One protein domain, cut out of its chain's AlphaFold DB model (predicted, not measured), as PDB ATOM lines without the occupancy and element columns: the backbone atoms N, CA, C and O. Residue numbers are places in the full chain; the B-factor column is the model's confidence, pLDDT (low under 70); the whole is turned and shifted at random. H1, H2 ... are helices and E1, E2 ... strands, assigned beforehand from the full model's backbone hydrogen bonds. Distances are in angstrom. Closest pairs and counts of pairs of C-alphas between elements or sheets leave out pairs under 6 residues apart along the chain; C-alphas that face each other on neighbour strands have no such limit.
ATOM      1  N   THR A  50     175.770 110.804 114.341       81.69
ATOM      2  CA  THR A  50     176.818 109.811 114.105       81.69
ATOM      3  C   THR A  50     178.074 110.206 114.870       81.69
ATOM      4  O   THR A  50     178.486 111.367 114.859       81.69
ATOM      5  N   ALA A  51     178.701 109.242 115.537       81.81
ATOM      6  CA  ALA A  51     179.938 109.446 116.278       81.81
ATOM      7  C   ALA A  51     180.921 108.298 116.026       81.81
ATOM      8  O   ALA A  51     180.512 107.154 115.856       81.81
ATOM      9  N   ARG A  52     182.222 108.606 115.992       85.75
ATOM     10  CA  ARG A  52     183.294 107.634 115.721       85.75
ATOM     11  C   ARG A  52     184.015 107.225 116.998       85.75
ATOM     12  O   ARG A  52     184.255 108.076 117.846       85.75
ATOM     13  N   GLY A  53     184.388 105.952 117.111       81.00
ATOM     14  CA  GLY A  53     185.134 105.411 118.251       81.00
ATOM     15  C   GLY A  53     184.348 105.434 119.563       81.00
ATOM     16  O   GLY A  53     184.913 105.737 120.611       81.00
ATOM     17  N   VAL A  54     183.044 105.158 119.510       82.06
ATOM     18  CA  VAL A  54     182.150 105.256 120.672       82.06
ATOM     19  C   VAL A  54     182.177 103.968 121.487       82.06
ATOM     20  O   VAL A  54     182.180 102.869 120.933       82.06
ATOM     21  N   ALA A  55     182.142 104.120 122.811       84.81
ATOM     22  CA  ALA A  55     181.921 103.043 123.768       84.81
ATOM     23  C   ALA A  55     180.658 103.326 124.597       84.81
ATOM     24  O   ALA A  55     180.534 104.399 125.191       84.81
ATOM     25  N   ILE A  56     179.733 102.367 124.661       84.62
ATOM     26  CA  ILE A  56     178.617 102.341 125.609       84.62
ATOM     27  C   ILE A  56     178.915 101.289 126.668       84.62
ATOM     28  O   ILE A  56     179.077 100.115 126.360       84.62
ATOM     29  N   VAL A  57     178.936 101.706 127.929       82.00
ATOM     30  CA  VAL A  57     179.059 100.794 129.066       82.00
ATOM     31  C   VAL A  57     177.679 100.600 129.686       82.00
ATOM     32  O   VAL A  57     177.016 101.567 130.067       82.00
ATOM     33  N   VAL A  58     177.243  99.348 129.768       80.69
ATOM     34  CA  VAL A  58     175.970  98.939 130.354       80.69
ATOM     35  C   VAL A  58     176.209  98.582 131.816       80.69
ATOM     36  O   VAL A  58     176.979  97.672 132.134       80.69
ATOM     37  N   TYR A  59     175.529  99.308 132.700       74.69
ATOM     38  CA  TYR A  59     175.554  99.072 134.136       74.69
ATOM     39  C   TYR A  59     174.237  98.471 134.612       74.69
ATOM     40  O   TYR A  59     173.162  98.856 134.154       74.69
ATOM     41  N   GLU A  60     174.329  97.582 135.590       69.69
ATOM     42  CA  GLU A  60     173.221  97.109 136.399       69.69
ATOM     43  C   GLU A  60     173.493  97.480 137.865       69.69
ATOM     44  O   GLU A  60     174.343  96.889 138.533       69.69
ATOM     45  N   GLY A  61     172.798  98.504 138.366       82.25
ATOM     46  CA  GLY A  61     173.098  99.085 139.678       82.25
ATOM     47  C   GLY A  61     174.501  99.697 139.711       82.25
ATOM     48  O   GLY A  61     174.779 100.648 138.985       82.25
ATOM     49  N   ASP A  62     175.376  99.154 140.556       76.19
ATOM     50  CA  ASP A  62     176.791  99.528 140.686       76.19
ATOM     51  C   ASP A  62     177.741  98.614 139.887       76.19
ATOM     52  O   ASP A  62     178.963  98.753 139.981       76.19
ATOM     53  N   ARG A  63     177.206  97.668 139.103       71.81
ATOM     54  CA  ARG A  63     177.992  96.652 138.390       71.81
ATOM     55  C   ARG A  63     178.008  96.903 136.899       71.81
ATOM     56  O   ARG A  63     176.977  97.162 136.296       71.81
ATOM     57  N   MET A  64     179.178  96.778 136.296       79.00
ATOM     58  CA  MET A  64     179.331  96.801 134.848       79.00
ATOM     59  C   MET A  64     179.020  95.408 134.298       79.00
ATOM     60  O   MET A  64     179.684  94.446 134.676       79.00
ATOM     61  N   VAL A  65     178.003  95.292 133.444       81.62
ATOM     62  CA  VAL A  65     177.561  93.998 132.892       81.62
ATOM     63  C   VAL A  65     178.000  93.799 131.448       81.62
ATOM     64  O   VAL A  65     178.273  92.666 131.051       81.62
ATOM     65  N   ALA A  66     178.110  94.885 130.679       87.44
ATOM     66  CA  ALA A  66     178.615  94.845 129.316       87.44
ATOM     67  C   ALA A  66     179.266  96.170 128.888       87.44
ATOM     68  O   ALA A  66     178.984  97.231 129.438       87.44
ATOM     69  N   GLU A  67     180.121  96.109 127.876       91.56
ATOM     70  CA  GLU A  67     180.761  97.237 127.202       91.56
ATOM     71  C   GLU A  67     180.620  96.981 125.711       91.56
ATOM     72  O   GLU A  67     180.940  95.897 125.232       91.56
ATOM     73  N   ILE A  68     180.127  97.970 124.981       93.12
ATOM     74  CA  ILE A  68     179.842  97.875 123.559       93.12
ATOM     75  C   ILE A  68     180.617  98.982 122.878       93.12
ATOM     76  O   ILE A  68     180.383 100.161 123.127       93.12
ATOM     77  N   THR A  69     181.562  98.601 122.037       93.12
ATOM     78  CA  THR A  69     182.405  99.527 121.283       93.12
ATOM     79  C   THR A  69     182.171  99.334 119.795       93.12
ATOM     80  O   THR A  69     181.824  98.236 119.375       93.12
ATOM     81  N   GLY A  70     182.333 100.384 118.995       93.88
ATOM     82  CA  GLY A  70     182.257 100.290 117.536       93.88
ATOM     83  C   GLY A  70     183.047 101.399 116.852       93.88
ATOM     84  O   GLY A  70     183.351 102.429 117.467       93.88
ATOM     85  N   ALA A  71     183.386 101.185 115.581       89.50
ATOM     86  CA  ALA A  71     184.081 102.166 114.752       89.50
ATOM     87  C   ALA A  71     183.217 103.417 114.545       89.50
ATOM     88  O   ALA A  71     183.689 104.537 114.753       89.50
ATOM     89  N   GLU A  72     181.934 103.227 114.231       90.56
ATOM     90  CA  GLU A  72     180.924 104.285 114.197       90.56
ATOM     91  C   GLU A  72     179.666 103.847 114.954       90.56
ATOM     92  O   GLU A  72     179.240 102.697 114.851       90.56
ATOM     93  N   ALA A  73     179.060 104.773 115.694       92.12
ATOM     94  CA  ALA A  73     177.762 104.605 116.325       92.12
ATOM     95  C   ALA A  73     176.790 105.655 115.775       92.12
ATOM     96  O   ALA A  73     177.041 106.860 115.866       92.12
ATOM     97  N   GLN A  74     175.677 105.195 115.215       92.00
ATOM     98  CA  GLN A  74     174.538 106.012 114.831       92.00
ATOM     99  C   GLN A  74     173.429 105.794 115.847       92.00
ATOM    100  O   GLN A  74     172.999 104.666 116.081       92.00
ATOM    101  N   ILE A  75     172.954 106.877 116.447       87.62
ATOM    102  CA  ILE A  75     171.916 106.782 117.464       87.62
ATOM    103  C   ILE A  75     170.604 107.316 116.889       87.62
ATOM    104  O   ILE A  75     170.488 108.493 116.536       87.62
ATOM    105  N   GLU A  76     169.633 106.417 116.747       85.50
ATOM    106  CA  GLU A  76     168.334 106.653 116.121       85.50
ATOM    107  C   GLU A  76     167.280 106.878 117.215       85.50
ATOM    108  O   GLU A  76     166.767 105.946 117.832       85.50
ATOM    109  N   GLY A  77     166.951 108.143 117.485       83.12
ATOM    110  CA  GLY A  77     165.978 108.483 118.527       83.12
ATOM    111  C   GLY A  77     166.497 108.201 119.942       83.12
ATOM    112  O   GLY A  77     167.687 108.328 120.207       83.12
ATOM    113  N   ARG A  78     165.597 107.892 120.888       76.81
ATOM    114  CA  ARG A  78     165.935 107.662 122.314       76.81
ATOM    115  C   ARG A  78     166.167 106.195 122.675       76.81
ATOM    116  O   ARG A  78     166.611 105.915 123.793       76.81
ATOM    117  N   GLU A  79     165.838 105.298 121.756       84.00
ATOM    118  CA  GLU A  79     165.599 103.885 122.053       84.00
ATOM    119  C   GLU A  79     166.562 102.960 121.314       84.00
ATOM    120  O   GLU A  79     166.813 101.862 121.797       84.00
ATOM    121  N   ARG A  80     167.178 103.413 120.212       89.38
ATOM    122  CA  ARG A  80     167.968 102.549 119.336       89.38
ATOM    123  C   ARG A  80     169.361 103.105 119.064       89.38
ATOM    124  O   ARG A  80     169.518 104.260 118.669       89.38
ATOM    125  N   ALA A  81     170.381 102.271 119.243       91.50
ATOM    126  CA  ALA A  81     171.764 102.585 118.888       91.50
ATOM    127  C   ALA A  81     172.324 101.527 117.934       91.50
ATOM    128  O   ALA A  81     172.228 100.334 118.203       91.50
ATOM    129  N   VAL A  82     172.919 101.966 116.828       94.75
ATOM    130  CA  VAL A  82     173.495 101.108 115.790       94.75
ATOM    131  C   VAL A  82     175.002 101.326 115.741       94.75
ATOM    132  O   VAL A  82     175.457 102.433 115.487       94.75
ATOM    133  N   PHE A  83     175.769 100.267 115.948       96.00
ATOM    134  CA  PHE A  83     177.224 100.230 115.891       96.00
ATOM    135  C   PHE A  83     177.677  99.527 114.618       96.00
ATOM    136  O   PHE A  83     177.090  98.518 114.238       96.00
ATOM    137  N   THR A  84     178.737 100.039 114.005       95.69
ATOM    138  CA  THR A  84     179.516  99.380 112.945       95.69
ATOM    139  C   THR A  84     180.829  98.865 113.528       95.69
ATOM    140  O   THR A  84     181.379  99.496 114.437       95.69
ATOM    141  N   ASP A  85     181.300  97.714 113.052       94.81
ATOM    142  CA  ASP A  85     182.448  96.974 113.601       94.81
ATOM    143  C   ASP A  85     182.339  96.804 115.123       94.81
ATOM    144  O   ASP A  85     183.209  97.197 115.906       94.81
ATOM    145  N   ALA A  86     181.190  96.288 115.551       95.88
ATOM    146  CA  ALA A  86     180.813  96.239 116.945       95.88
ATOM    147  C   ALA A  86     181.583  95.155 117.709       95.88
ATOM    148  O   ALA A  86     181.675  94.005 117.278       95.88
ATOM    149  N   VAL A  87     182.064  95.509 118.898       95.69
ATOM    150  CA  VAL A  87     182.658  94.595 119.875       95.69
ATOM    151  C   VAL A  87     181.923  94.750 121.200       95.69
ATOM    152  O   VAL A  87     181.997  95.804 121.833       95.69
ATOM    153  N   ILE A  88     181.229  93.694 121.617       94.62
ATOM    154  CA  ILE A  88     180.520  93.583 122.892       94.62
ATOM    155  C   ILE A  88     181.358  92.713 123.831       94.62
ATOM    156  O   ILE A  88     181.668  91.568 123.512       94.62
ATOM    157  N   ARG A  89     181.701  93.230 125.004       93.00
ATOM    158  CA  ARG A  89     182.347  92.489 126.092       93.00
ATOM    159  C   ARG A  89     181.358  92.320 127.226       93.00
ATOM    160  O   ARG A  89     180.714  93.298 127.601       93.00
ATOM    161  N   ALA A  90     181.233  91.112 127.763       88.00
ATOM    162  CA  ALA A  90     180.361  90.815 128.894       88.00
ATOM    163  C   ALA A  90     181.163  90.267 130.084       88.00
ATOM    164  O   ALA A  90     182.100  89.480 129.912       88.00
ATOM    165  N   TRP A  91     180.775  90.678 131.296       84.69
ATOM    166  CA  TRP A  91     181.422  90.281 132.551       84.69
ATOM    167  C   TRP A  91     180.525  89.376 133.410       84.69
ATOM    168  O   TRP A  91     179.293  89.498 133.363       84.69
ATOM    169  N   PRO A  92     181.134  88.500 134.233       78.38
ATOM    170  CA  PRO A  92     180.402  87.600 135.115       78.38
ATOM    171  C   PRO A  92     179.689  88.362 136.242       78.38
ATOM    172  O   PRO A  92     180.170  89.374 136.751       78.38
ATOM    173  N   GLU A  93     178.562  87.827 136.720       66.69
ATOM    174  CA  GLU A  93     177.696  88.479 137.724       66.69
ATOM    175  C   GLU A  93     178.362  88.757 139.087       66.69
ATOM    176  O   GLU A  93     177.841  89.535 139.893       66.69
ATOM    177  N   LYS A  94     179.503  88.122 139.381       61.06
ATOM    178  CA  LYS A  94     180.140  88.144 140.710       61.06
ATOM    179  C   LYS A  94     181.122  89.307 140.937       61.06
ATOM    180  O   LYS A  94     181.753  89.357 141.991       61.06
ATOM    181  N   GLY A  95     181.239  90.264 140.014       50.81
ATOM    182  CA  GLY A  95     182.118  91.430 140.164       50.81
ATOM    183  C   GLY A  95     181.456  92.648 140.811       50.81
ATOM    184  O   GLY A  95     180.533  93.226 140.246       50.81
ATOM    185  N   ARG A  96     181.945  93.090 141.981       49.34
ATOM    186  CA  ARG A  96     181.772  94.488 142.430       49.34
ATOM    187  C   ARG A  96     182.832  95.372 141.768       49.34
ATOM    188  O   ARG A  96     183.909  94.890 141.433       49.34
ATOM    189  N   PHE A  97     182.534  96.665 141.647       44.22
ATOM    190  CA  PHE A  97     183.294  97.713 140.945       44.22
ATOM    191  C   PHE A  97     184.759  97.938 141.400       44.22
ATOM    192  O   PHE A  97     185.411  98.877 140.951       44.22
ATOM    193  N   GLU A  98     185.328  97.119 142.284       45.50
ATOM    194  CA  GLU A  98     186.614  97.443 142.909       45.50
ATOM    195  C   GLU A  98     187.848  97.174 142.030       45.50
ATOM    196  O   GLU A  98     188.920  97.669 142.370       45.50
ATOM    197  N   HIS A  99     187.753  96.486 140.879       42.31
ATOM    198  CA  HIS A  99     188.942  96.293 140.033       42.31
ATOM    199  C   HIS A  99     188.682  96.021 138.533       42.31
ATOM    200  O   HIS A  99     188.012  95.043 138.210       42.31
ATOM    201  N   PRO A 100     189.352  96.739 137.597       46.25
ATOM    202  CA  PRO A 100     189.402  96.415 136.158       46.25
ATOM    203  C   PRO A 100     190.291  95.189 135.840       46.25
ATOM    204  O   PRO A 100     190.959  95.141 134.816       46.25
ATOM    205  N   ARG A 101     190.374  94.218 136.759       53.31
ATOM    206  CA  ARG A 101     191.237  93.022 136.673       53.31
ATOM    207  C   ARG A 101     190.449  91.715 136.548       53.31
ATOM    208  O   ARG A 101     191.045  90.648 136.645       53.31
ATOM    209  N   GLN A 102     189.126  91.777 136.401       58.34
ATOM    210  CA  GLN A 102     188.341  90.565 136.188       58.34
ATOM    211  C   GLN A 102     188.428  90.155 134.713       58.34
ATOM    212  O   GLN A 102     188.230  91.020 133.855       58.34
ATOM    213  N   PRO A 103     188.753  88.883 134.413       63.59
ATOM    214  CA  PRO A 103     188.807  88.405 133.039       63.59
ATOM    215  C   PRO A 103     187.436  88.572 132.373       63.59
ATOM    216  O   PRO A 103     186.403  88.326 132.999       63.59
ATOM    217  N   GLU A 104     187.441  89.028 131.120       74.12
ATOM    218  CA  GLU A 104     186.249  89.066 130.268       74.12
ATOM    219  C   GLU A 104     185.719  87.632 130.119       74.12
ATOM    220  O   GLU A 104     186.495  86.722 129.836       74.12
ATOM    221  N   GLU A 105     184.422  87.404 130.340       79.69
ATOM    222  CA  GLU A 105     183.852  86.053 130.224       79.69
ATOM    223  C   GLU A 105     183.528  85.725 128.763       79.69
ATOM    224  O   GLU A 105     183.782  84.608 128.302       79.69
ATOM    225  N   VAL A 106     183.001  86.717 128.033       88.19
ATOM    226  CA  VAL A 106     182.571  86.585 126.638       88.19
ATOM    227  C   VAL A 106     182.895  87.856 125.853       88.19
ATOM    228  O   VAL A 106     182.544  88.962 126.274       88.19
ATOM    229  N   THR A 107     183.493  87.692 124.674       93.56
ATOM    230  CA  THR A 107     183.699  88.756 123.683       93.56
ATOM    231  C   THR A 107     182.925  88.419 122.411       93.56
ATOM    232  O   THR A 107     183.094  87.344 121.849       93.56
ATOM    233  N   ILE A 108     182.099  89.342 121.923       95.31
ATOM    234  CA  ILE A 108     181.277  89.179 120.720       95.31
ATOM    235  C   ILE A 108     181.676  90.254 119.716       95.31
ATOM    236  O   ILE A 108     181.603  91.439 120.029       95.31
ATOM    237  N   ARG A 109     182.101  89.857 118.519       96.31
ATOM    238  CA  ARG A 109     182.450  90.754 117.408       96.31
ATOM    239  C   ARG A 109     181.455  90.578 116.273       96.31
ATOM    240  O   ARG A 109     181.075  89.445 116.003       96.31
ATOM    241  N   ALA A 110     181.045  91.661 115.625       97.50
ATOM    242  CA  ALA A 110     180.162  91.626 114.461       97.50
ATOM    243  C   ALA A 110     180.366  92.866 113.582       97.50
ATOM    244  O   ALA A 110     180.799  93.908 114.073       97.50
ATOM    245  N   ASP A 111     179.979  92.787 112.311       96.50
ATOM    246  CA  ASP A 111     180.012  93.932 111.389       96.50
ATOM    247  C   ASP A 111     179.055  95.039 111.857       96.50
ATOM    248  O   ASP A 111     179.311  96.232 111.681       96.50
ATOM    249  N   ARG A 112     177.933  94.650 112.474       96.62
ATOM    250  CA  ARG A 112     176.915  95.568 112.979       96.62
ATOM    251  C   ARG A 112     176.301  95.071 114.284       96.62
ATOM    252  O   ARG A 112     175.936  93.905 114.387       96.62
ATOM    253  N   ALA A 113     176.104  95.960 115.256       96.69
ATOM    254  CA  ALA A 113     175.279  95.692 116.439       96.69
ATOM    255  C   ALA A 113     174.192  96.748 116.588       96.69
ATOM    256  O   ALA A 113     174.463  97.941 116.565       96.69
ATOM    257  N   GLU A 114     172.961  96.315 116.780       95.12
ATOM    258  CA  GLU A 114     171.820  97.172 117.039       95.12
ATOM    259  C   GLU A 114     171.305  96.899 118.446       95.12
ATOM    260  O   GLU A 114     170.923  95.777 118.762       95.12
ATOM    261  N   ILE A 115     171.313  97.919 119.293       92.44
ATOM    262  CA  ILE A 115     170.847  97.829 120.670       92.44
ATOM    263  C   ILE A 115     169.494  98.510 120.758       92.44
ATOM    264  O   ILE A 115     169.393  99.714 120.505       92.44
ATOM    265  N   ASP A 116     168.496  97.742 121.173       89.12
ATOM    266  CA  ASP A 116     167.197  98.247 121.586       89.12
ATOM    267  C   ASP A 116     167.180  98.414 123.109       89.12
ATOM    268  O   ASP A 116     167.380  97.465 123.878       89.12
ATOM    269  N   ARG A 117     166.980  99.653 123.550       81.81
ATOM    270  CA  ARG A 117     166.952 100.019 124.962       81.81
ATOM    271  C   ARG A 117     165.699  99.512 125.672       81.81
ATOM    272  O   ARG A 117     165.798  99.208 126.861       81.81
ATOM    273  N   GLU A 118     164.548  99.486 125.006       81.62
ATOM    274  CA  GLU A 118     163.281  99.094 125.631       81.62
ATOM    275  C   GLU A 118     163.229  97.589 125.858       81.62
ATOM    276  O   GLU A 118     162.851  97.142 126.944       81.62
ATOM    277  N   GLU A 119     163.667  96.815 124.863       79.38
ATOM    278  CA  GLU A 119     163.710  95.355 124.972       79.38
ATOM    279  C   GLU A 119     164.937  94.852 125.747       79.38
ATOM    280  O   GLU A 119     164.956  93.705 126.194       79.38
ATOM    281  N   PHE A 120     165.964  95.692 125.915       81.81
ATOM    282  CA  PHE A 120     167.266  95.308 126.473       81.81
ATOM    283  C   PHE A 120     167.926  94.170 125.667       81.81
ATOM    284  O   PHE A 120     168.507  93.215 126.201       81.81
ATOM    285  N   VAL A 121     167.811  94.292 124.344       86.69
ATOM    286  CA  VAL A 121     168.242  93.310 123.348       86.69
ATOM    287  C   VAL A 121     169.311  93.922 122.452       86.69
ATOM    288  O   VAL A 121     169.122  95.006 121.907       86.69
ATOM    289  N   ALA A 122     170.405  93.191 122.231       91.62
ATOM    290  CA  ALA A 122     171.337  93.471 121.145       91.62
ATOM    291  C   ALA A 122     171.120  92.490 119.989       91.62
ATOM    292  O   ALA A 122     171.232  91.275 120.155       91.62
ATOM    293  N   ARG A 123     170.844  93.018 118.800       95.19
ATOM    294  CA  ARG A 123     170.863  92.277 117.543       95.19
ATOM    295  C   ARG A 123     172.198  92.528 116.850       95.19
ATOM    296  O   ARG A 123     172.444  93.619 116.347       95.19
ATOM    297  N   VAL A 124     173.061  91.525 116.830       96.00
ATOM    298  CA  VAL A 124     174.361  91.554 116.145       96.00
ATOM    299  C   VAL A 124     174.239  90.835 114.807       96.00
ATOM    300  O   VAL A 124     173.646  89.762 114.733       96.00
ATOM    301  N   VAL A 125     174.733  91.452 113.737       94.62
ATOM    302  CA  VAL A 125     174.538  91.013 112.349       94.62
ATOM    303  C   VAL A 125     175.848  91.156 111.580       94.62
ATOM    304  O   VAL A 125     176.511  92.187 111.685       94.62
ATOM    305  N   GLY A 126     176.164  90.148 110.771       92.88
ATOM    306  CA  GLY A 126     177.342  90.095 109.910       92.88
ATOM    307  C   GLY A 126     178.572  89.589 110.657       92.88
ATOM    308  O   GLY A 126     178.984  90.180 111.654       92.88
ATOM    309  N   ASN A 127     179.140  88.477 110.177       92.94
ATOM    310  CA  ASN A 127     180.374  87.869 110.691       92.94
ATOM    311  C   ASN A 127     180.434  87.765 112.226       92.94
ATOM    312  O   ASN A 127     181.464  88.069 112.831       92.94
ATOM    313  N   VAL A 128     179.339  87.340 112.865       95.94
ATOM    314  CA  VAL A 128     179.269  87.285 114.326       95.94
ATOM    315  C   VAL A 128     180.248  86.233 114.841       95.94
ATOM    316  O   VAL A 128     180.159  85.063 114.475       95.94
ATOM    317  N   GLN A 129     181.175  86.645 115.702       95.25
ATOM    318  CA  GLN A 129     182.147  85.785 116.374       95.25
ATOM    319  C   GLN A 129     182.025  85.968 117.882       95.25
ATOM    320  O   GLN A 129     182.256  87.060 118.394       95.25
ATOM    321  N   VAL A 130     181.682  84.902 118.593       93.69
ATOM    322  CA  VAL A 130     181.602  84.856 120.052       93.69
ATOM    323  C   VAL A 130     182.779  84.028 120.556       93.69
ATOM    324  O   VAL A 130     182.858  82.841 120.256       93.69
ATOM    325  N   GLY A 131     183.686  84.649 121.304       91.06
ATOM    326  CA  GLY A 131     184.806  83.988 121.972       91.06
ATOM    327  C   GLY A 131     184.602  83.954 123.483       91.06
ATOM    328  O   GLY A 131     184.174  84.952 124.070       91.06
ATOM    329  N   THR A 132     184.915  82.826 124.117       87.81
ATOM    330  CA  THR A 132     184.960  82.700 125.584       87.81
ATOM    331  C   THR A 132     186.404  82.728 126.088       87.81
ATOM    332  O   THR A 132     187.341  82.429 125.346       87.81
ATOM    333  N   ALA A 133     186.606  83.036 127.372       78.69
ATOM    334  CA  ALA A 133     187.932  82.962 128.004       78.69
ATOM    335  C   ALA A 133     188.563  81.552 127.973       78.69
ATOM    336  O   ALA A 133     189.774  81.417 128.122       78.69
ATOM    337  N   GLU A 134     187.749  80.507 127.785       78.75
ATOM    338  CA  GLU A 134     188.178  79.102 127.721       78.75
ATOM    339  C   GLU A 134     188.628  78.684 126.305       78.75
ATOM    340  O   GLU A 134     189.115  77.571 126.123       78.75
ATOM    341  N   GLY A 135     188.534  79.583 125.314       81.56
ATOM    342  CA  GLY A 135     188.988  79.349 123.939       81.56
ATOM    343  C   GLY A 135     187.924  78.781 122.994       81.56
ATOM    344  O   GLY A 135     188.239  78.493 121.837       81.56
ATOM    345  N   ASP A 136     186.674  78.652 123.447       84.12
ATOM    346  CA  ASP A 136     185.562  78.259 122.581       84.12
ATOM    347  C   ASP A 136     185.183  79.408 121.646       84.12
ATOM    348  O   ASP A 136     185.090  80.566 122.067       84.12
ATOM    349  N   ASN A 137     184.930  79.077 120.378       88.00
ATOM    350  CA  ASN A 137     184.546  80.043 119.358       88.00
ATOM    351  C   ASN A 137     183.222  79.639 118.709       88.00
ATOM    352  O   ASN A 137     183.099  78.559 118.137       88.00
ATOM    353  N   LEU A 138     182.241  80.534 118.743       92.06
ATOM    354  CA  LEU A 138     180.979  80.399 118.023       92.06
ATOM    355  C   LEU A 138     180.931  81.425 116.892       92.06
ATOM    356  O   LEU A 138     181.223  82.602 117.091       92.06
ATOM    357  N   ARG A 139     180.554  80.977 115.695       92.81
ATOM    358  CA  ARG A 139     180.355  81.807 114.507       92.81
ATOM    359  C   ARG A 139     178.902  81.744 114.060       92.81
ATOM    360  O   ARG A 139     178.347  80.654 113.961       92.81
ATOM    361  N   ALA A 140     178.307  82.895 113.771       94.38
ATOM    362  CA  ALA A 140     176.939  83.008 113.269       94.38
ATOM    363  C   ALA A 140     176.823  84.162 112.258       94.38
ATOM    364  O   ALA A 140     177.647  85.076 112.241       94.38
ATOM    365  N   GLU A 141     175.800  84.128 111.404       92.00
ATOM    366  CA  GLU A 141     175.488  85.251 110.508       92.00
ATOM    367  C   GLU A 141     174.790  86.386 111.266       92.00
ATOM    368  O   GLU A 141     175.139  87.557 111.121       92.00
ATOM    369  N   ASP A 142     173.840  86.028 112.123       93.81
ATOM    370  CA  ASP A 142     173.104  86.931 112.987       93.81
ATOM    371  C   ASP A 142     172.881  86.303 114.363       93.81
ATOM    372  O   ASP A 142     172.865  85.081 114.535       93.81
ATOM    373  N   LEU A 143     172.751  87.155 115.375       94.38
ATOM    374  CA  LEU A 143     172.614  86.726 116.753       94.38
ATOM    375  C   LEU A 143     171.757  87.728 117.537       94.38
ATOM    376  O   LEU A 143     171.974  88.941 117.480       94.38
ATOM    377  N   LYS A 144     170.760  87.232 118.269       94.00
ATOM    378  CA  LYS A 144     169.936  88.025 119.186       94.00
ATOM    379  C   LYS A 144     170.386  87.737 120.613       94.00
ATOM    380  O   LYS A 144     170.277  86.610 121.080       94.00
ATOM    381  N   ILE A 145     170.882  88.752 121.307       91.12
ATOM    382  CA  ILE A 145     171.372  88.654 122.683       91.12
ATOM    383  C   ILE A 145     170.391  89.391 123.584       91.12
ATOM    384  O   ILE A 145     170.154  90.586 123.393       91.12
ATOM    385  N   ARG A 146     169.837  88.705 124.583       88.06
ATOM    386  CA  ARG A 146     169.054  89.330 125.652       88.06
ATOM    387  C   ARG A 146     169.910  89.436 126.906       88.06
ATOM    388  O   ARG A 146     170.392  88.425 127.410       88.06
ATOM    389  N   PHE A 147     170.089  90.649 127.428       79.56
ATOM    390  CA  PHE A 147     170.884  90.860 128.646       79.56
ATOM    391  C   PHE A 147     170.071  90.679 129.945       79.56
ATOM    392  O   PHE A 147     170.648  90.725 131.029       79.56
ATOM    393  N   GLY A 148     168.758  90.452 129.835       77.56
ATOM    394  CA  GLY A 148     167.828  90.120 130.920       77.56
ATOM    395  C   GLY A 148     166.378  90.133 130.421       77.56
ATOM    396  O   GLY A 148     166.119  90.558 129.293       77.56
ATOM    397  N   LYS A 149     165.421  89.683 131.242       73.19
ATOM    398  CA  LYS A 149     163.983  89.725 130.919       73.19
ATOM    399  C   LYS A 149     163.252  90.694 131.838       73.19
ATOM    400  O   LYS A 149     163.344  90.573 133.054       73.19
ATOM    401  N   ARG A 150     162.493  91.637 131.279       58.62
ATOM    402  CA  ARG A 150     161.603  92.498 132.070       58.62
ATOM    403  C   ARG A 150     160.419  91.669 132.578       58.62
ATOM    404  O   ARG A 150     159.725  91.025 131.796       58.62
ATOM    405  N   VAL A 151     160.220  91.672 133.888       65.44
ATOM    406  CA  VAL A 151     159.109  91.046 134.600       65.44
ATOM    407  C   VAL A 151     158.339  92.159 135.298       65.44
ATOM    408  O   VAL A 151     158.798  92.722 136.296       65.44
ATOM    409  N   GLU A 152     157.170  92.487 134.754       51.31
ATOM    410  CA  GLU A 152     156.196  93.324 135.451       51.31
ATOM    411  C   GLU A 152     155.697  92.549 136.677       51.31
ATOM    412  O   GLU A 152     155.106  91.475 136.547       51.31
ATOM    413  N   GLN A 153     155.981  93.054 137.879       55.03
ATOM    414  CA  GLN A 153     155.346  92.543 139.093       55.03
ATOM    415  C   GLN A 153     153.921  93.105 139.192       55.03
ATOM    416  O   GLN A 153     153.683  94.241 138.775       55.03
ATOM    417  N   GLU A 154     152.991  92.346 139.788       50.78
ATOM    418  CA  GLU A 154     151.584  92.757 139.997       50.78
ATOM    419  C   GLU A 154     151.450  94.129 140.696       50.78
ATOM    420  O   GLU A 154     150.456  94.829 140.517       50.78
ATOM    421  N   ASP A 155     152.485  94.559 141.418       55.91
ATOM    422  CA  ASP A 155     152.578  95.824 142.153       55.91
ATOM    423  C   ASP A 155     152.861  97.057 141.259       55.91
ATOM    424  O   ASP A 155     153.043  98.167 141.769       55.91
ATOM    425  N   GLY A 156     152.985  96.887 139.936       49.56
ATOM    426  CA  GLY A 156     153.365  97.954 138.998       49.56
ATOM    427  C   GLY A 156     154.845  98.356 139.073       49.56
ATOM    428  O   GLY A 156     155.230  99.412 138.567       49.56
ATOM    429  N   LYS A 157     155.686  97.536 139.718       47.56
ATOM    430  CA  LYS A 157     157.148  97.670 139.703       47.56
ATOM    431  C   LYS A 157     157.748  96.701 138.694       47.56
ATOM    432  O   LYS A 157     157.621  95.488 138.823       47.56
ATOM    433  N   ASP A 158     158.464  97.254 137.728       46.84
ATOM    434  CA  ASP A 158     159.296  96.472 136.824       46.84
ATOM    435  C   ASP A 158     160.499  95.891 137.572       46.84
ATOM    436  O   ASP A 158     161.303  96.627 138.152       46.84
ATOM    437  N   THR A 159     160.654  94.570 137.534       51.84
ATOM    438  CA  THR A 159     161.891  93.886 137.934       51.84
ATOM    439  C   THR A 159     162.499  93.187 136.731       51.84
ATOM    440  O   THR A 159     161.784  92.778 135.828       51.84
ATOM    441  N   VAL A 160     163.823  93.078 136.668       53.59
ATOM    442  CA  VAL A 160     164.498  92.328 135.600       53.59
ATOM    443  C   VAL A 160     164.868  90.959 136.164       53.59
ATOM    444  O   VAL A 160     165.584  90.895 137.164       53.59
ATOM    445  N   ASP A 161     164.368  89.877 135.564       61.09
ATOM    446  CA  ASP A 161     164.826  88.519 135.865       61.09
ATOM    447  C   ASP A 161     166.203  88.305 135.228       61.09
ATOM    448  O   ASP A 161     166.401  88.478 134.019       61.09
ATOM    449  N   ARG A 162     167.163  87.986 136.097       54.94
ATOM    450  CA  ARG A 162     168.610  87.961 135.846       54.94
ATOM    451  C   ARG A 162     169.115  86.593 135.397       54.94
ATOM    452  O   ARG A 162     170.224  86.488 134.891       54.94
ATOM    453  N   SER A 163     168.309  85.544 135.557       55.84
ATOM    454  CA  SER A 163     168.712  84.163 135.257       55.84
ATOM    455  C   SER A 163     168.705  83.817 133.754       55.84
ATOM    456  O   SER A 163     169.247  82.788 133.337       55.84
ATOM    457  N   GLU A 164     168.152  84.700 132.915       61.34
ATOM    458  CA  GLU A 164     167.918  84.480 131.483       61.34
ATOM    459  C   GLU A 164     168.788  85.395 130.593       61.34
ATOM    460  O   GLU A 164     168.276  86.221 129.839       61.34
ATOM    461  N   LYS A 165     170.122  85.253 130.642       73.81
ATOM    462  CA  LYS A 165     171.006  85.828 129.605       73.81
ATOM    463  C   LYS A 165     171.033  84.910 128.388       73.81
ATOM    464  O   LYS A 165     171.878  84.014 128.317       73.81
ATOM    465  N   THR A 166     170.091  85.091 127.463       81.75
ATOM    466  CA  THR A 166     169.939  84.203 126.301       81.75
ATOM    467  C   THR A 166     170.614  84.741 125.046       81.75
ATOM    468  O   THR A 166     170.671  85.946 124.800       81.75
ATOM    469  N   ILE A 167     171.126  83.812 124.247       84.50
ATOM    470  CA  ILE A 167     171.598  84.019 122.887       84.50
ATOM    471  C   ILE A 167     170.733  83.156 121.983       84.50
ATOM    472  O   ILE A 167     170.728  81.940 122.128       84.50
ATOM    473  N   ASP A 168     170.055  83.771 121.026       88.88
ATOM    474  CA  ASP A 168     169.148  83.083 120.119       88.88
ATOM    475  C   ASP A 168     169.506  83.424 118.665       88.88
ATOM    476  O   ASP A 168     169.750  84.587 118.333       88.88
ATOM    477  N   THR A 169     169.526  82.428 117.780       87.81
ATOM    478  CA  THR A 169     169.577  82.654 116.329       87.81
ATOM    479  C   THR A 169     168.902  81.530 115.553       87.81
ATOM    480  O   THR A 169     169.057  80.344 115.849       87.81
ATOM    481  N   ASP A 170     168.145  81.913 114.528       82.69
ATOM    482  CA  ASP A 170     167.563  80.984 113.561       82.69
ATOM    483  C   ASP A 170     168.552  80.587 112.454       82.69
ATOM    484  O   ASP A 170     168.320  79.584 111.769       82.69
ATOM    485  N   GLY A 171     169.635  81.355 112.292       83.12
ATOM    486  CA  GLY A 171     170.662  81.176 111.273       83.12
ATOM    487  C   GLY A 171     171.563  79.962 111.503       83.12
ATOM    488  O   GLY A 171     171.458  79.237 112.496       83.12
ATOM    489  N   LEU A 172     172.454  79.717 110.539       87.50
ATOM    490  CA  LEU A 172     173.481  78.686 110.662       87.50
ATOM    491  C   LEU A 172     174.531  79.137 111.684       87.50
ATOM    492  O   LEU A 172     175.152  80.186 111.523       87.50
ATOM    493  N   VAL A 173     174.752  78.311 112.700       88.62
ATOM    494  CA  VAL A 173     175.780  78.509 113.720       88.62
ATOM    495  C   VAL A 173     176.832  77.427 113.594       88.62
ATOM    496  O   VAL A 173     176.499  76.246 113.505       88.62
ATOM    497  N   GLU A 174     178.095  77.833 113.621       90.00
ATOM    498  CA  GLU A 174     179.258  76.961 113.719       90.00
ATOM    499  C   GLU A 174     179.915  77.149 115.092       90.00
ATOM    500  O   GLU A 174     180.394  78.231 115.415       90.00
ATOM    501  N   LEU A 175     179.934  76.100 115.907       88.19
ATOM    502  CA  LEU A 175     180.604  76.048 117.198       88.19
ATOM    503  C   LEU A 175     181.890  75.231 117.057       88.19
ATOM    504  O   LEU A 175     181.837  74.052 116.701       88.19
ATOM    505  N   ALA A 176     183.025  75.850 117.357       84.06
ATOM    506  CA  ALA A 176     184.338  75.224 117.362       84.06
ATOM    507  C   ALA A 176     184.905  75.191 118.788       84.06
ATOM    508  O   ALA A 176     184.989  76.225 119.455       84.06
ATOM    509  N   SER A 177     185.313  74.002 119.234       80.50
ATOM    510  CA  SER A 177     186.018  73.782 120.501       80.50
ATOM    511  C   SER A 177     187.165  72.802 120.247       80.50
ATOM    512  O   SER A 177     186.939  71.638 119.900       80.50
ATOM    513  N   GLY A 178     188.407  73.296 120.320       83.00
ATOM    514  CA  GLY A 178     189.581  72.562 119.836       83.00
ATOM    515  C   GLY A 178     189.445  72.181 118.354       83.00
ATOM    516  O   GLY A 178     189.126  73.030 117.523       83.00
ATOM    517  N   ASP A 179     189.638  70.897 118.040       78.06
ATOM    518  CA  ASP A 179     189.520  70.354 116.676       78.06
ATOM    519  C   ASP A 179     188.082  69.952 116.292       78.06
ATOM    520  O   ASP A 179     187.821  69.539 115.159       78.06
ATOM    521  N   SER A 180     187.125  70.047 117.221       74.38
ATOM    522  CA  SER A 180     185.736  69.645 116.981       74.38
ATOM    523  C   SER A 180     184.898  70.813 116.466       74.38
ATOM    524  O   SER A 180     184.920  71.902 117.039       74.38
ATOM    525  N   ILE A 181     184.117  70.566 115.408       83.94
ATOM    526  CA  ILE A 181     183.247  71.564 114.771       83.94
ATOM    527  C   ILE A 181     181.813  71.029 114.721       83.94
ATOM    528  O   ILE A 181     181.542  70.010 114.081       83.94
ATOM    529  N   LEU A 182     180.884  71.746 115.348       87.50
ATOM    530  CA  LEU A 182     179.442  71.504 115.288       87.50
ATOM    531  C   LEU A 182     178.765  72.619 114.488       87.50
ATOM    532  O   LEU A 182     179.005  73.793 114.729       87.50
ATOM    533  N   ARG A 183     177.894  72.263 113.549       90.38
ATOM    534  CA  ARG A 183     177.126  73.177 112.697       90.38
ATOM    535  C   ARG A 183     175.641  72.878 112.812       90.38
ATOM    536  O   ARG A 183     175.229  71.752 112.544       90.38
ATOM    537  N   GLY A 184     174.816  73.859 113.143       90.25
ATOM    538  CA  GLY A 184     173.370  73.656 113.234       90.25
ATOM    539  C   GLY A 184     172.569  74.939 113.076       90.25
ATOM    540  O   GLY A 184     173.136  76.020 112.972       90.25
ATOM    541  N   THR A 185     171.245  74.814 113.035       89.88
ATOM    542  CA  THR A 185     170.310  75.955 112.957       89.88
ATOM    543  C   THR A 185     169.361  75.958 114.155       89.88
ATOM    544  O   THR A 185     169.189  74.927 114.812       89.88
ATOM    545  N   GLY A 186     168.743  77.106 114.454       89.81
ATOM    546  CA  GLY A 186     167.879  77.257 115.634       89.81
ATOM    547  C   GLY A 186     168.663  77.140 116.942       89.81
ATOM    548  O   GLY A 186     168.323  76.332 117.803       89.81
ATOM    549  N   PHE A 187     169.771  77.868 117.050       91.31
ATOM    550  CA  PHE A 187     170.623  77.858 118.230       91.31
ATOM    551  C   PHE A 187     169.995  78.684 119.357       91.31
ATOM    552  O   PHE A 187     169.628  79.842 119.157       91.31
ATOM    553  N   HIS A 188     169.942  78.098 120.550       90.56
ATOM    554  CA  HIS A 188     169.519  78.745 121.789       90.56
ATOM    555  C   HIS A 188     170.560  78.479 122.876       90.56
ATOM    556  O   HIS A 188     170.758  77.335 123.286       90.56
ATOM    557  N   GLY A 189     171.228  79.522 123.352       88.06
ATOM    558  CA  GLY A 189     172.253  79.479 124.391       88.06
ATOM    559  C   GLY A 189     171.872  80.310 125.611       88.06
ATOM    560  O   GLY A 189     171.175  81.312 125.493       88.06
ATOM    561  N   ASN A 190     172.350  79.924 126.791       85.25
ATOM    562  CA  ASN A 190     172.346  80.755 127.988       85.25
ATOM    563  C   ASN A 190     173.797  81.001 128.414       85.25
ATOM    564  O   ASN A 190     174.502  80.070 128.815       85.25
ATOM    565  N   LEU A 191     174.234  82.259 128.325       79.69
ATOM    566  CA  LEU A 191     175.605  82.661 128.641       79.69
ATOM    567  C   LEU A 191     175.943  82.458 130.120       79.69
ATOM    568  O   LEU A 191     177.042  82.022 130.437       79.69
ATOM    569  N   ALA A 192     174.993  82.736 131.016       73.06
ATOM    570  CA  ALA A 192     175.206  82.622 132.458       73.06
ATOM    571  C   ALA A 192     175.325  81.158 132.910       73.06
ATOM    572  O   ALA A 192     176.081  80.841 133.826       73.06
ATOM    573  N   LEU A 193     174.584  80.257 132.259       75.19
ATOM    574  CA  LEU A 193     174.582  78.825 132.573       75.19
ATOM    575  C   LEU A 193     175.598  78.019 131.756       75.19
ATOM    576  O   LEU A 193     175.713  76.813 131.974       75.19
ATOM    577  N   LYS A 194     176.302  78.656 130.808       80.44
ATOM    578  CA  LYS A 194     177.183  77.992 129.831       80.44
ATOM    579  C   LYS A 194     176.503  76.784 129.164       80.44
ATOM    580  O   LYS A 194     177.103  75.723 128.990       80.44
ATOM    581  N   SER A 195     175.224  76.931 128.823       83.44
ATOM    582  CA  SER A 195     174.408  75.876 128.218       83.44
ATOM    583  C   SER A 195     173.894  76.309 126.852       83.44
ATOM    584  O   SER A 195     173.673  77.494 126.613       83.44
ATOM    585  N   PHE A 196     173.718  75.360 125.935       88.62
ATOM    586  CA  PHE A 196     173.152  75.631 124.618       88.62
ATOM    587  C   PHE A 196     172.393  74.427 124.067       88.62
ATOM    588  O   PHE A 196     172.569  73.296 124.525       88.62
ATOM    589  N   ARG A 197     171.553  74.680 123.068       87.50
ATOM    590  CA  ARG A 197     170.815  73.676 122.306       87.50
ATOM    591  C   ARG A 197     170.614  74.133 120.861       87.50
ATOM    592  O   ARG A 197     170.650  75.327 120.575       87.50
ATOM    593  N   PHE A 198     170.369  73.169 119.980       86.31
ATOM    594  CA  PHE A 198     169.921  73.393 118.610       86.31
ATOM    595  C   PHE A 198     168.519  72.809 118.458       86.31
ATOM    596  O   PHE A 198     168.313  71.627 118.736       86.31
ATOM    597  N   ASP A 199     167.571  73.625 118.015       80.88
ATOM    598  CA  ASP A 199     166.172  73.224 117.852       80.88
ATOM    599  C   ASP A 199     165.910  72.596 116.465       80.88
ATOM    600  O   ASP A 199     164.858  71.994 116.248       80.88
ATOM    601  N   LYS A 200     166.866  72.690 115.527       86.06
ATOM    602  CA  LYS A 200     166.789  72.137 114.159       86.06
ATOM    603  C   LYS A 200     168.001  71.240 113.843       86.06
ATOM    604  O   LYS A 200     168.717  70.803 114.740       86.06
ATOM    605  N   ALA A 201     168.203  70.910 112.564       78.50
ATOM    606  CA  ALA A 201     169.233  69.976 112.105       78.50
ATOM    607  C   ALA A 201     170.649  70.371 112.568       78.50
ATOM    608  O   ALA A 201     171.050  71.532 112.448       78.50
ATOM    609  N   VAL A 202     171.402  69.371 113.038       84.25
ATOM    610  CA  VAL A 202     172.806  69.488 113.458       84.25
ATOM    611  C   VAL A 202     173.667  68.549 112.614       84.25
ATOM    612  O   VAL A 202     173.326  67.385 112.391       84.25
ATOM    613  N   SER A 203     174.803  69.063 112.160       81.94
ATOM    614  CA  SER A 203     175.874  68.328 111.496       81.94
ATOM    615  C   SER A 203     177.201  68.654 112.165       81.94
ATOM    616  O   SER A 203     177.376  69.754 112.671       81.94
ATOM    617  N   GLY A 204     178.153  67.732 112.205       79.19
ATOM    618  CA  GLY A 204     179.432  68.033 112.837       79.19
ATOM    619  C   GLY A 204     180.518  67.021 112.541       79.19
ATOM    620  O   GLY A 204     180.243  65.893 112.119       79.19
ATOM    621  N   THR A 205     181.745  67.459 112.786       75.75
ATOM    622  CA  THR A 205     182.957  66.643 112.742       75.75
ATOM    623  C   THR A 205     183.480  66.575 114.167       75.75
ATOM    624  O   THR A 205     183.762  67.609 114.773       75.75
ATOM    625  N   PHE A 206     183.542  65.366 114.715       66.31
ATOM    626  CA  PHE A 206     183.982  65.125 116.084       66.31
ATOM    627  C   PHE A 206     185.277  64.318 116.040       66.31
ATOM    628  O   PHE A 206     185.338  63.297 115.352       66.31
ATOM    629  N   PHE A 207     186.293  64.764 116.770       51.44
ATOM    630  CA  PHE A 207     187.558  64.045 116.911       51.44
ATOM    631  C   PHE A 207     187.632  63.489 118.340       51.44
ATOM    632  O   PHE A 207     188.073  64.166 119.262       51.44
ATOM    633  N   GLY A 208     187.107  62.273 118.528       51.09
ATOM    634  CA  GLY A 208     187.011  61.570 119.816       51.09
ATOM    635  C   GLY A 208     186.397  60.172 119.658       51.09
ATOM    636  O   GLY A 208     185.926  59.819 118.573       51.09
ATOM    637  N   THR A 209     186.406  59.351 120.709       48.59
ATOM    638  CA  THR A 209     185.815  58.002 120.663       48.59
ATOM    639  C   THR A 209     184.284  58.053 120.778       48.59
ATOM    640  O   THR A 209     183.710  59.003 121.311       48.59
ATOM    641  N   ALA A 210     183.583  57.003 120.330       40.44
ATOM    642  CA  ALA A 210     182.127  56.891 120.503       40.44
ATOM    643  C   ALA A 210     181.683  56.902 121.989       40.44
ATOM    644  O   ALA A 210     180.527  57.199 122.283       40.44
ATOM    645  N   ALA A 211     182.598  56.613 122.926       39.75
ATOM    646  CA  ALA A 211     182.359  56.679 124.368       39.75
ATOM    647  C   ALA A 211     182.370  58.125 124.902       39.75
ATOM    648  O   ALA A 211     181.518  58.478 125.721       39.75
ATOM    649  N   ASP A 212     183.247  58.984 124.368       43.66
ATOM    650  CA  ASP A 212     183.298  60.420 124.693       43.66
ATOM    651  C   ASP A 212     182.007  61.138 124.254       43.66
ATOM    652  O   ASP A 212     181.512  62.058 124.916       43.66
ATOM    653  N   PHE A 213     181.394  60.652 123.169       39.72
ATOM    654  CA  PHE A 213     180.096  61.113 122.671       39.72
ATOM    655  C   PHE A 213     178.941  60.794 123.636       39.72
ATOM    656  O   PHE A 213     178.103  61.658 123.902       39.72
ATOM    657  N   GLY A 214     178.908  59.583 124.204       36.44
ATOM    658  CA  GLY A 214     177.851  59.149 125.125       36.44
ATOM    659  C   GLY A 214     177.796  59.973 126.414       36.44
ATOM    660  O   GLY A 214     176.712  60.349 126.859       36.44
ATOM    661  N   GLN A 215     178.951  60.332 126.981       40.97
ATOM    662  CA  GLN A 215     179.021  61.143 128.203       40.97
ATOM    663  C   GLN A 215     178.723  62.633 127.959       40.97
ATOM    664  O   GLN A 215     178.085  63.286 128.792       40.97
ATOM    665  N   THR A 216     179.121  63.174 126.804       42.56
ATOM    666  CA  THR A 216     178.938  64.601 126.482       42.56
ATOM    667  C   THR A 216     177.511  64.917 126.017       42.56
ATOM    668  O   THR A 216     176.949  65.941 126.402       42.56
ATOM    669  N   ALA A 217     176.872  64.019 125.254       37.84
ATOM    670  CA  ALA A 217     175.497  64.203 124.778       37.84
ATOM    671  C   ALA A 217     174.432  63.901 125.855       37.84
ATOM    672  O   ALA A 217     173.399  64.573 125.900       37.84
ATOM    673  N   ALA A 218     174.672  62.924 126.742       33.78
ATOM    674  CA  ALA A 218     173.714  62.542 127.786       33.78
ATOM    675  C   ALA A 218     173.673  63.515 128.980       33.78
ATOM    676  O   ALA A 218     172.664  63.582 129.677       33.78
ATOM    677  N   SER A 219     174.735  64.293 129.214       37.16
ATOM    678  CA  SER A 219     174.836  65.172 130.388       37.16
ATOM    679  C   SER A 219     174.235  66.575 130.205       37.16
ATOM    680  O   SER A 219     174.155  67.312 131.188       37.16
ATOM    681  N   ARG A 220     173.815  66.981 128.991       40.66
ATOM    682  CA  ARG A 220     173.508  68.405 128.701       40.66
ATOM    683  C   ARG A 220     172.260  68.713 127.855       40.66
ATOM    684  O   ARG A 220     172.058  69.868 127.499       40.66
ATOM    685  N   SER A 221     171.383  67.749 127.566       35.38
ATOM    686  CA  SER A 221     170.178  67.978 126.741       35.38
ATOM    687  C   SER A 221     168.900  67.418 127.384       35.38
ATOM    688  O   SER A 221     168.867  66.259 127.786       35.38
ATOM    689  N   SER A 222     167.824  68.219 127.442       37.72
ATOM    690  CA  SER A 222     166.534  67.836 128.047       37.72
ATOM    691  C   SER A 222     165.438  67.399 127.051       37.72
ATOM    692  O   SER A 222     164.435  66.838 127.494       37.72
ATOM    693  N   ARG A 223     165.602  67.574 125.723       44.75
ATOM    694  CA  ARG A 223     164.694  67.045 124.666       44.75
ATOM    695  C   ARG A 223     165.412  66.782 123.325       44.75
ATOM    696  O   ARG A 223     166.502  67.281 123.097       44.75
ATOM    697  N   LYS A 224     164.809  65.937 122.474       46.81
ATOM    698  CA  LYS A 224     165.448  65.199 121.356       46.81
ATOM    699  C   LYS A 224     165.353  65.924 119.990       46.81
ATOM    700  O   LYS A 224     164.247  66.345 119.663       46.81
ATOM    701  N   PRO A 225     166.424  65.983 119.168       45.09
ATOM    702  CA  PRO A 225     166.381  66.522 117.797       45.09
ATOM    703  C   PRO A 225     165.780  65.538 116.767       45.09
ATOM    704  O   PRO A 225     165.806  64.322 116.976       45.09
ATOM    705  N   GLU A 226     165.237  66.063 115.657       41.56
ATOM    706  CA  GLU A 226     164.505  65.285 114.634       41.56
ATOM    707  C   GLU A 226     165.404  64.542 113.624       41.56
ATOM    708  O   GLU A 226     165.060  63.419 113.257       41.56
ATOM    709  N   ASP A 227     166.563  65.102 113.243       43.12
ATOM    710  CA  ASP A 227     167.522  64.517 112.285       43.12
ATOM    711  C   ASP A 227     168.977  64.910 112.633       43.12
ATOM    712  O   ASP A 227     169.263  66.081 112.899       43.12
ATOM    713  N   VAL A 228     169.915  63.950 112.605       45.25
ATOM    714  CA  VAL A 228     171.349  64.178 112.896       45.25
ATOM    715  C   VAL A 228     172.239  63.482 111.854       45.25
ATOM    716  O   VAL A 228     172.049  62.297 111.555       45.25
ATOM    717  N   THR A 229     173.218  64.206 111.294       40.56
ATOM    718  CA  THR A 229     174.167  63.689 110.284       40.56
ATOM    719  C   THR A 229     175.615  63.932 110.716       40.56
ATOM    720  O   THR A 229     175.974  65.066 111.020       40.56
ATOM    721  N   PHE A 230     176.465  62.900 110.709       44.34
ATOM    722  CA  PHE A 230     177.877  63.012 111.108       44.34
ATOM    723  C   PHE A 230     178.832  62.533 110.013       44.34
ATOM    724  O   PHE A 230     178.549  61.563 109.300       44.34
ATOM    725  N   HIS A 231     179.991  63.186 109.940       38.59
ATOM    726  CA  HIS A 231     181.106  62.808 109.077       38.59
ATOM    727  C   HIS A 231     182.293  62.390 109.954       38.59
ATOM    728  O   HIS A 231     182.754  63.170 110.785       38.59
ATOM    729  N   ALA A 232     182.774  61.155 109.795       42.44
ATOM    730  CA  ALA A 232     183.950  60.662 110.511       42.44
ATOM    731  C   ALA A 232     185.225  60.975 109.712       42.44
ATOM    732  O   ALA A 232     185.309  60.638 108.532       42.44
ATOM    733  N   GLY A 233     186.210  61.605 110.356       33.53
ATOM    734  CA  GLY A 233     187.493  61.994 109.754       33.53
ATOM    735  C   GLY A 233     188.588  60.914 109.768       33.53
ATOM    736  O   GLY A 233     189.731  61.226 109.453       33.53
ATOM    737  N   GLY A 234     188.279  59.663 110.133       38.97
ATOM    738  CA  GLY A 234     189.248  58.560 110.207       38.97
ATOM    739  C   GLY A 234     188.594  57.181 110.413       38.97
ATOM    740  O   GLY A 234     187.380  57.116 110.629       38.97
ATOM    741  N   PRO A 235     189.359  56.071 110.319       31.88
ATOM    742  CA  PRO A 235     188.828  54.718 110.483       31.88
ATOM    743  C   PRO A 235     188.378  54.479 111.930       31.88
ATOM    744  O   PRO A 235     189.166  54.579 112.865       31.88
ATOM    745  N   VAL A 236     187.102  54.136 112.106       34.66
ATOM    746  CA  VAL A 236     186.523  53.742 113.396       34.66
ATOM    747  C   VAL A 236     186.401  52.220 113.417       34.66
ATOM    748  O   VAL A 236     185.631  51.655 112.643       34.66
ATOM    749  N   THR A 237     187.143  51.546 114.297       34.47
ATOM    750  CA  THR A 237     186.963  50.117 114.594       34.47
ATOM    751  C   THR A 237     186.304  49.969 115.962       34.47
ATOM    752  O   THR A 237     186.946  50.205 116.983       34.47
ATOM    753  N   THR A 250     169.460  58.317 111.958       40.78
ATOM    754  CA  THR A 250     170.886  58.673 111.970       40.78
ATOM    755  C   THR A 250     171.447  58.409 110.583       40.78
ATOM    756  O   THR A 250     171.276  57.308 110.056       40.78
ATOM    757  N   ARG A 251     172.122  59.394 109.986       37.53
ATOM    758  CA  ARG A 251     172.821  59.221 108.706       37.53
ATOM    759  C   ARG A 251     174.326  59.363 108.924       37.53
ATOM    760  O   ARG A 251     174.809  60.453 109.215       37.53
ATOM    761  N   LEU A 252     175.056  58.259 108.786       37.62
ATOM    762  CA  LEU A 252     176.517  58.263 108.684       37.62
ATOM    763  C   LEU A 252     176.906  58.253 107.207       37.62
ATOM    764  O   LEU A 252     176.377  57.456 106.433       37.62
ATOM    765  N   VAL A 253     177.816  59.141 106.811       35.25
ATOM    766  CA  VAL A 253     178.304  59.231 105.428       35.25
ATOM    767  C   VAL A 253     179.810  58.981 105.412       35.25
ATOM    768  O   VAL A 253     180.564  59.698 106.067       35.25
ATOM    769  N   TRP A 254     180.233  57.961 104.660       41.97
ATOM    770  CA  TRP A 254     181.635  57.581 104.461       41.97
ATOM    771  C   TRP A 254     182.184  58.104 103.131       41.97
ATOM    772  O   TRP A 254     181.491  58.109 102.110       41.97
ATOM    773  N   ALA A 255     183.466  58.465 103.121       32.62
ATOM    774  CA  ALA A 255     184.217  58.695 101.894       32.62
ATOM    775  C   ALA A 255     184.585  57.334 101.266       32.62
ATOM    776  O   ALA A 255     185.621  56.760 101.582       32.62
ATOM    777  N   GLY A 256     183.700  56.778 100.429       33.97
ATOM    778  CA  GLY A 256     183.964  55.522  99.703       33.97
ATOM    779  C   GLY A 256     182.742  54.733  99.216       33.97
ATOM    780  O   GLY A 256     182.898  53.790  98.449       33.97
ATOM    781  N   GLY A 257     181.522  55.102  99.610       32.97
ATOM    782  CA  GLY A 257     180.297  54.430  99.165       32.97
ATOM    783  C   GLY A 257     179.144  54.662 100.137       32.97
ATOM    784  O   GLY A 257     179.356  54.802 101.339       32.97
ATOM    785  N   VAL A 258     177.920  54.744  99.615       31.33
ATOM    786  CA  VAL A 258     176.710  54.988 100.414       31.33
ATOM    787  C   VAL A 258     176.189  53.657 100.959       31.33
ATOM    788  O   VAL A 258     175.733  52.820 100.182       31.33
ATOM    789  N   GLU A 259     176.190  53.472 102.280       35.00
ATOM    790  CA  GLU A 259     175.432  52.397 102.932       35.00
ATOM    791  C   GLU A 259     174.184  53.003 103.598       35.00
ATOM    792  O   GLU A 259     174.281  53.920 104.412       35.00
ATOM    793  N   ILE A 260     172.990  52.538 103.213       35.41
ATOM    794  CA  ILE A 260     171.717  52.971 103.812       35.41
ATOM    795  C   ILE A 260     171.232  51.855 104.734       35.41
ATOM    796  O   ILE A 260     170.838  50.785 104.263       35.41
ATOM    797  N   MET A 261     171.218  52.109 106.044       34.75
ATOM    798  CA  MET A 261     170.506  51.265 107.003       34.75
ATOM    799  C   MET A 261     169.120  51.850 107.269       34.75
ATOM    800  O   MET A 261     168.985  52.973 107.754       34.75
ATOM    801  N   ARG A 262     168.081  51.075 106.941       35.84
ATOM    802  CA  ARG A 262     166.692  51.372 107.301       35.84
ATOM    803  C   ARG A 262     166.301  50.466 108.466       35.84
ATOM    804  O   ARG A 262     166.349  49.244 108.336       35.84
ATOM    805  N   LEU A 263     165.933  51.071 109.592       36.44
ATOM    806  CA  LEU A 263     165.256  50.384 110.688       36.44
ATOM    807  C   LEU A 263     163.757  50.405 110.401       36.44
ATOM    808  O   LEU A 263     163.166  51.472 110.225       36.44
ATOM    809  N   ASP A 264     163.175  49.215 110.284       37.62
ATOM    810  CA  ASP A 264     161.735  49.047 110.159       37.62
ATOM    811  C   ASP A 264     161.093  49.200 111.544       37.62
ATOM    812  O   ASP A 264     161.505  48.545 112.505       37.62
TER     813      ASP A 264
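What this domain is: This is residues 50 to 237 and 250 to 264 of the 840 residues of an uncharacterized protein of Planctomycetes bacterium (UniProt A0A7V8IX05). One long sheet is folded lengthwise into a trough: six long strands, E1 to E6, lie side by side with a sharp bend in each, and past E6 the walls go on as separate rows of short strands, E9, E12 and E13 in one, E10, E11, E14, E15 and E16 in the other. The hairpin E7 and E8 prolongs E6, residues 211 to 218 of H1 stick out, and E17 lies near the end beyond E16. The 203 printed residues have 17 named strands and one named helix, between E14 and E15: mostly strand, the branched sheet mixed. The whole is only just loose, close to compact, with a radius of gyration of the C-alphas of 20.1 A and spans of 59 by 42 by 33 A.

Where its parts are: E1, residues 50 to 60, begins at C-alpha 50 (176.818, 109.811, 114.105) and is 25.9 A long. E2 is 63 to 76, 26.3 A; E3 80 to 90, 19.6 A; E4 106 to 116, 19.9 A; E5 121 to 132, 19.9 A; E6 137 to 146, 19.1 A. Then come E7, 149 to 152; E8, 158 to 161; E9, 166 to 169; E10, 173 to 177; E11, 180 to 184; E12, 187 to 190; E13, 195 to 198; E14, 202 to 205; H1, 210 to 218, 12.5 A; E15, 228 to 231; E16, 250 to 253; and E17, 260 to 263, ending at C-alpha 263 (165.256, 50.384, 110.688).

How they stand to each other: E1 to E6 form a meander, each strand the antiparallel neighbour of the one before; N 85 and O 111 of E3 and E4 are 2.8 A apart, within hydrogen-bond range. E1 bends by 88 degrees at residue 53 and E6 by 107 degrees at residue 141. E5 lies on one side of E6; E9, with N 144 to O 168 at 2.8 A, and E10, with N 139 to O 174 at 2.8 A, lie on the other side. E12 pairs antiparallel with E9, N 167 to O 189 at 2.8 A, and E13 with E12, N 188 to O 197 at 2.9 A. E11 pairs antiparallel with E10, N 175 to O 182 at 2.8 A, and E14 with E11, N 183 to O 203 at 2.7 A. E14, H1 and E15 form a strand-helix-strand unit, two parallel strands with a helix between, its crossover right-handed; N 229 and O 202 are 3.4 A apart. E16 is parallel to E15, N 230 to O 251 at 3.3 A. H1 is not on the sheet; every O i to N i+4 pair in it is within hydrogen-bond range. E6 runs on into E7 at 13 degrees; in the hairpin E7 and E8, N 151 and O 159 are 2.7 A apart. E17 pairs with no named strand; E16 and E17 are near each other, with 8 pairs of C-alphas within 10 A.

The domain as a whole: The C-alphas farthest apart, of Asp 155 and Gly 256, are 66.4 A apart. Residues 238 to 249 are not printed, with 18.4 A between C-alphas 237 and 250. The link from E3 to E4, residues 91 to 105, is long. The mean pLDDT of the printed part is 71.6; it is under 70 at residues 60, 93 to 103, 150 to 164, 206 to 237 and 250 to 264.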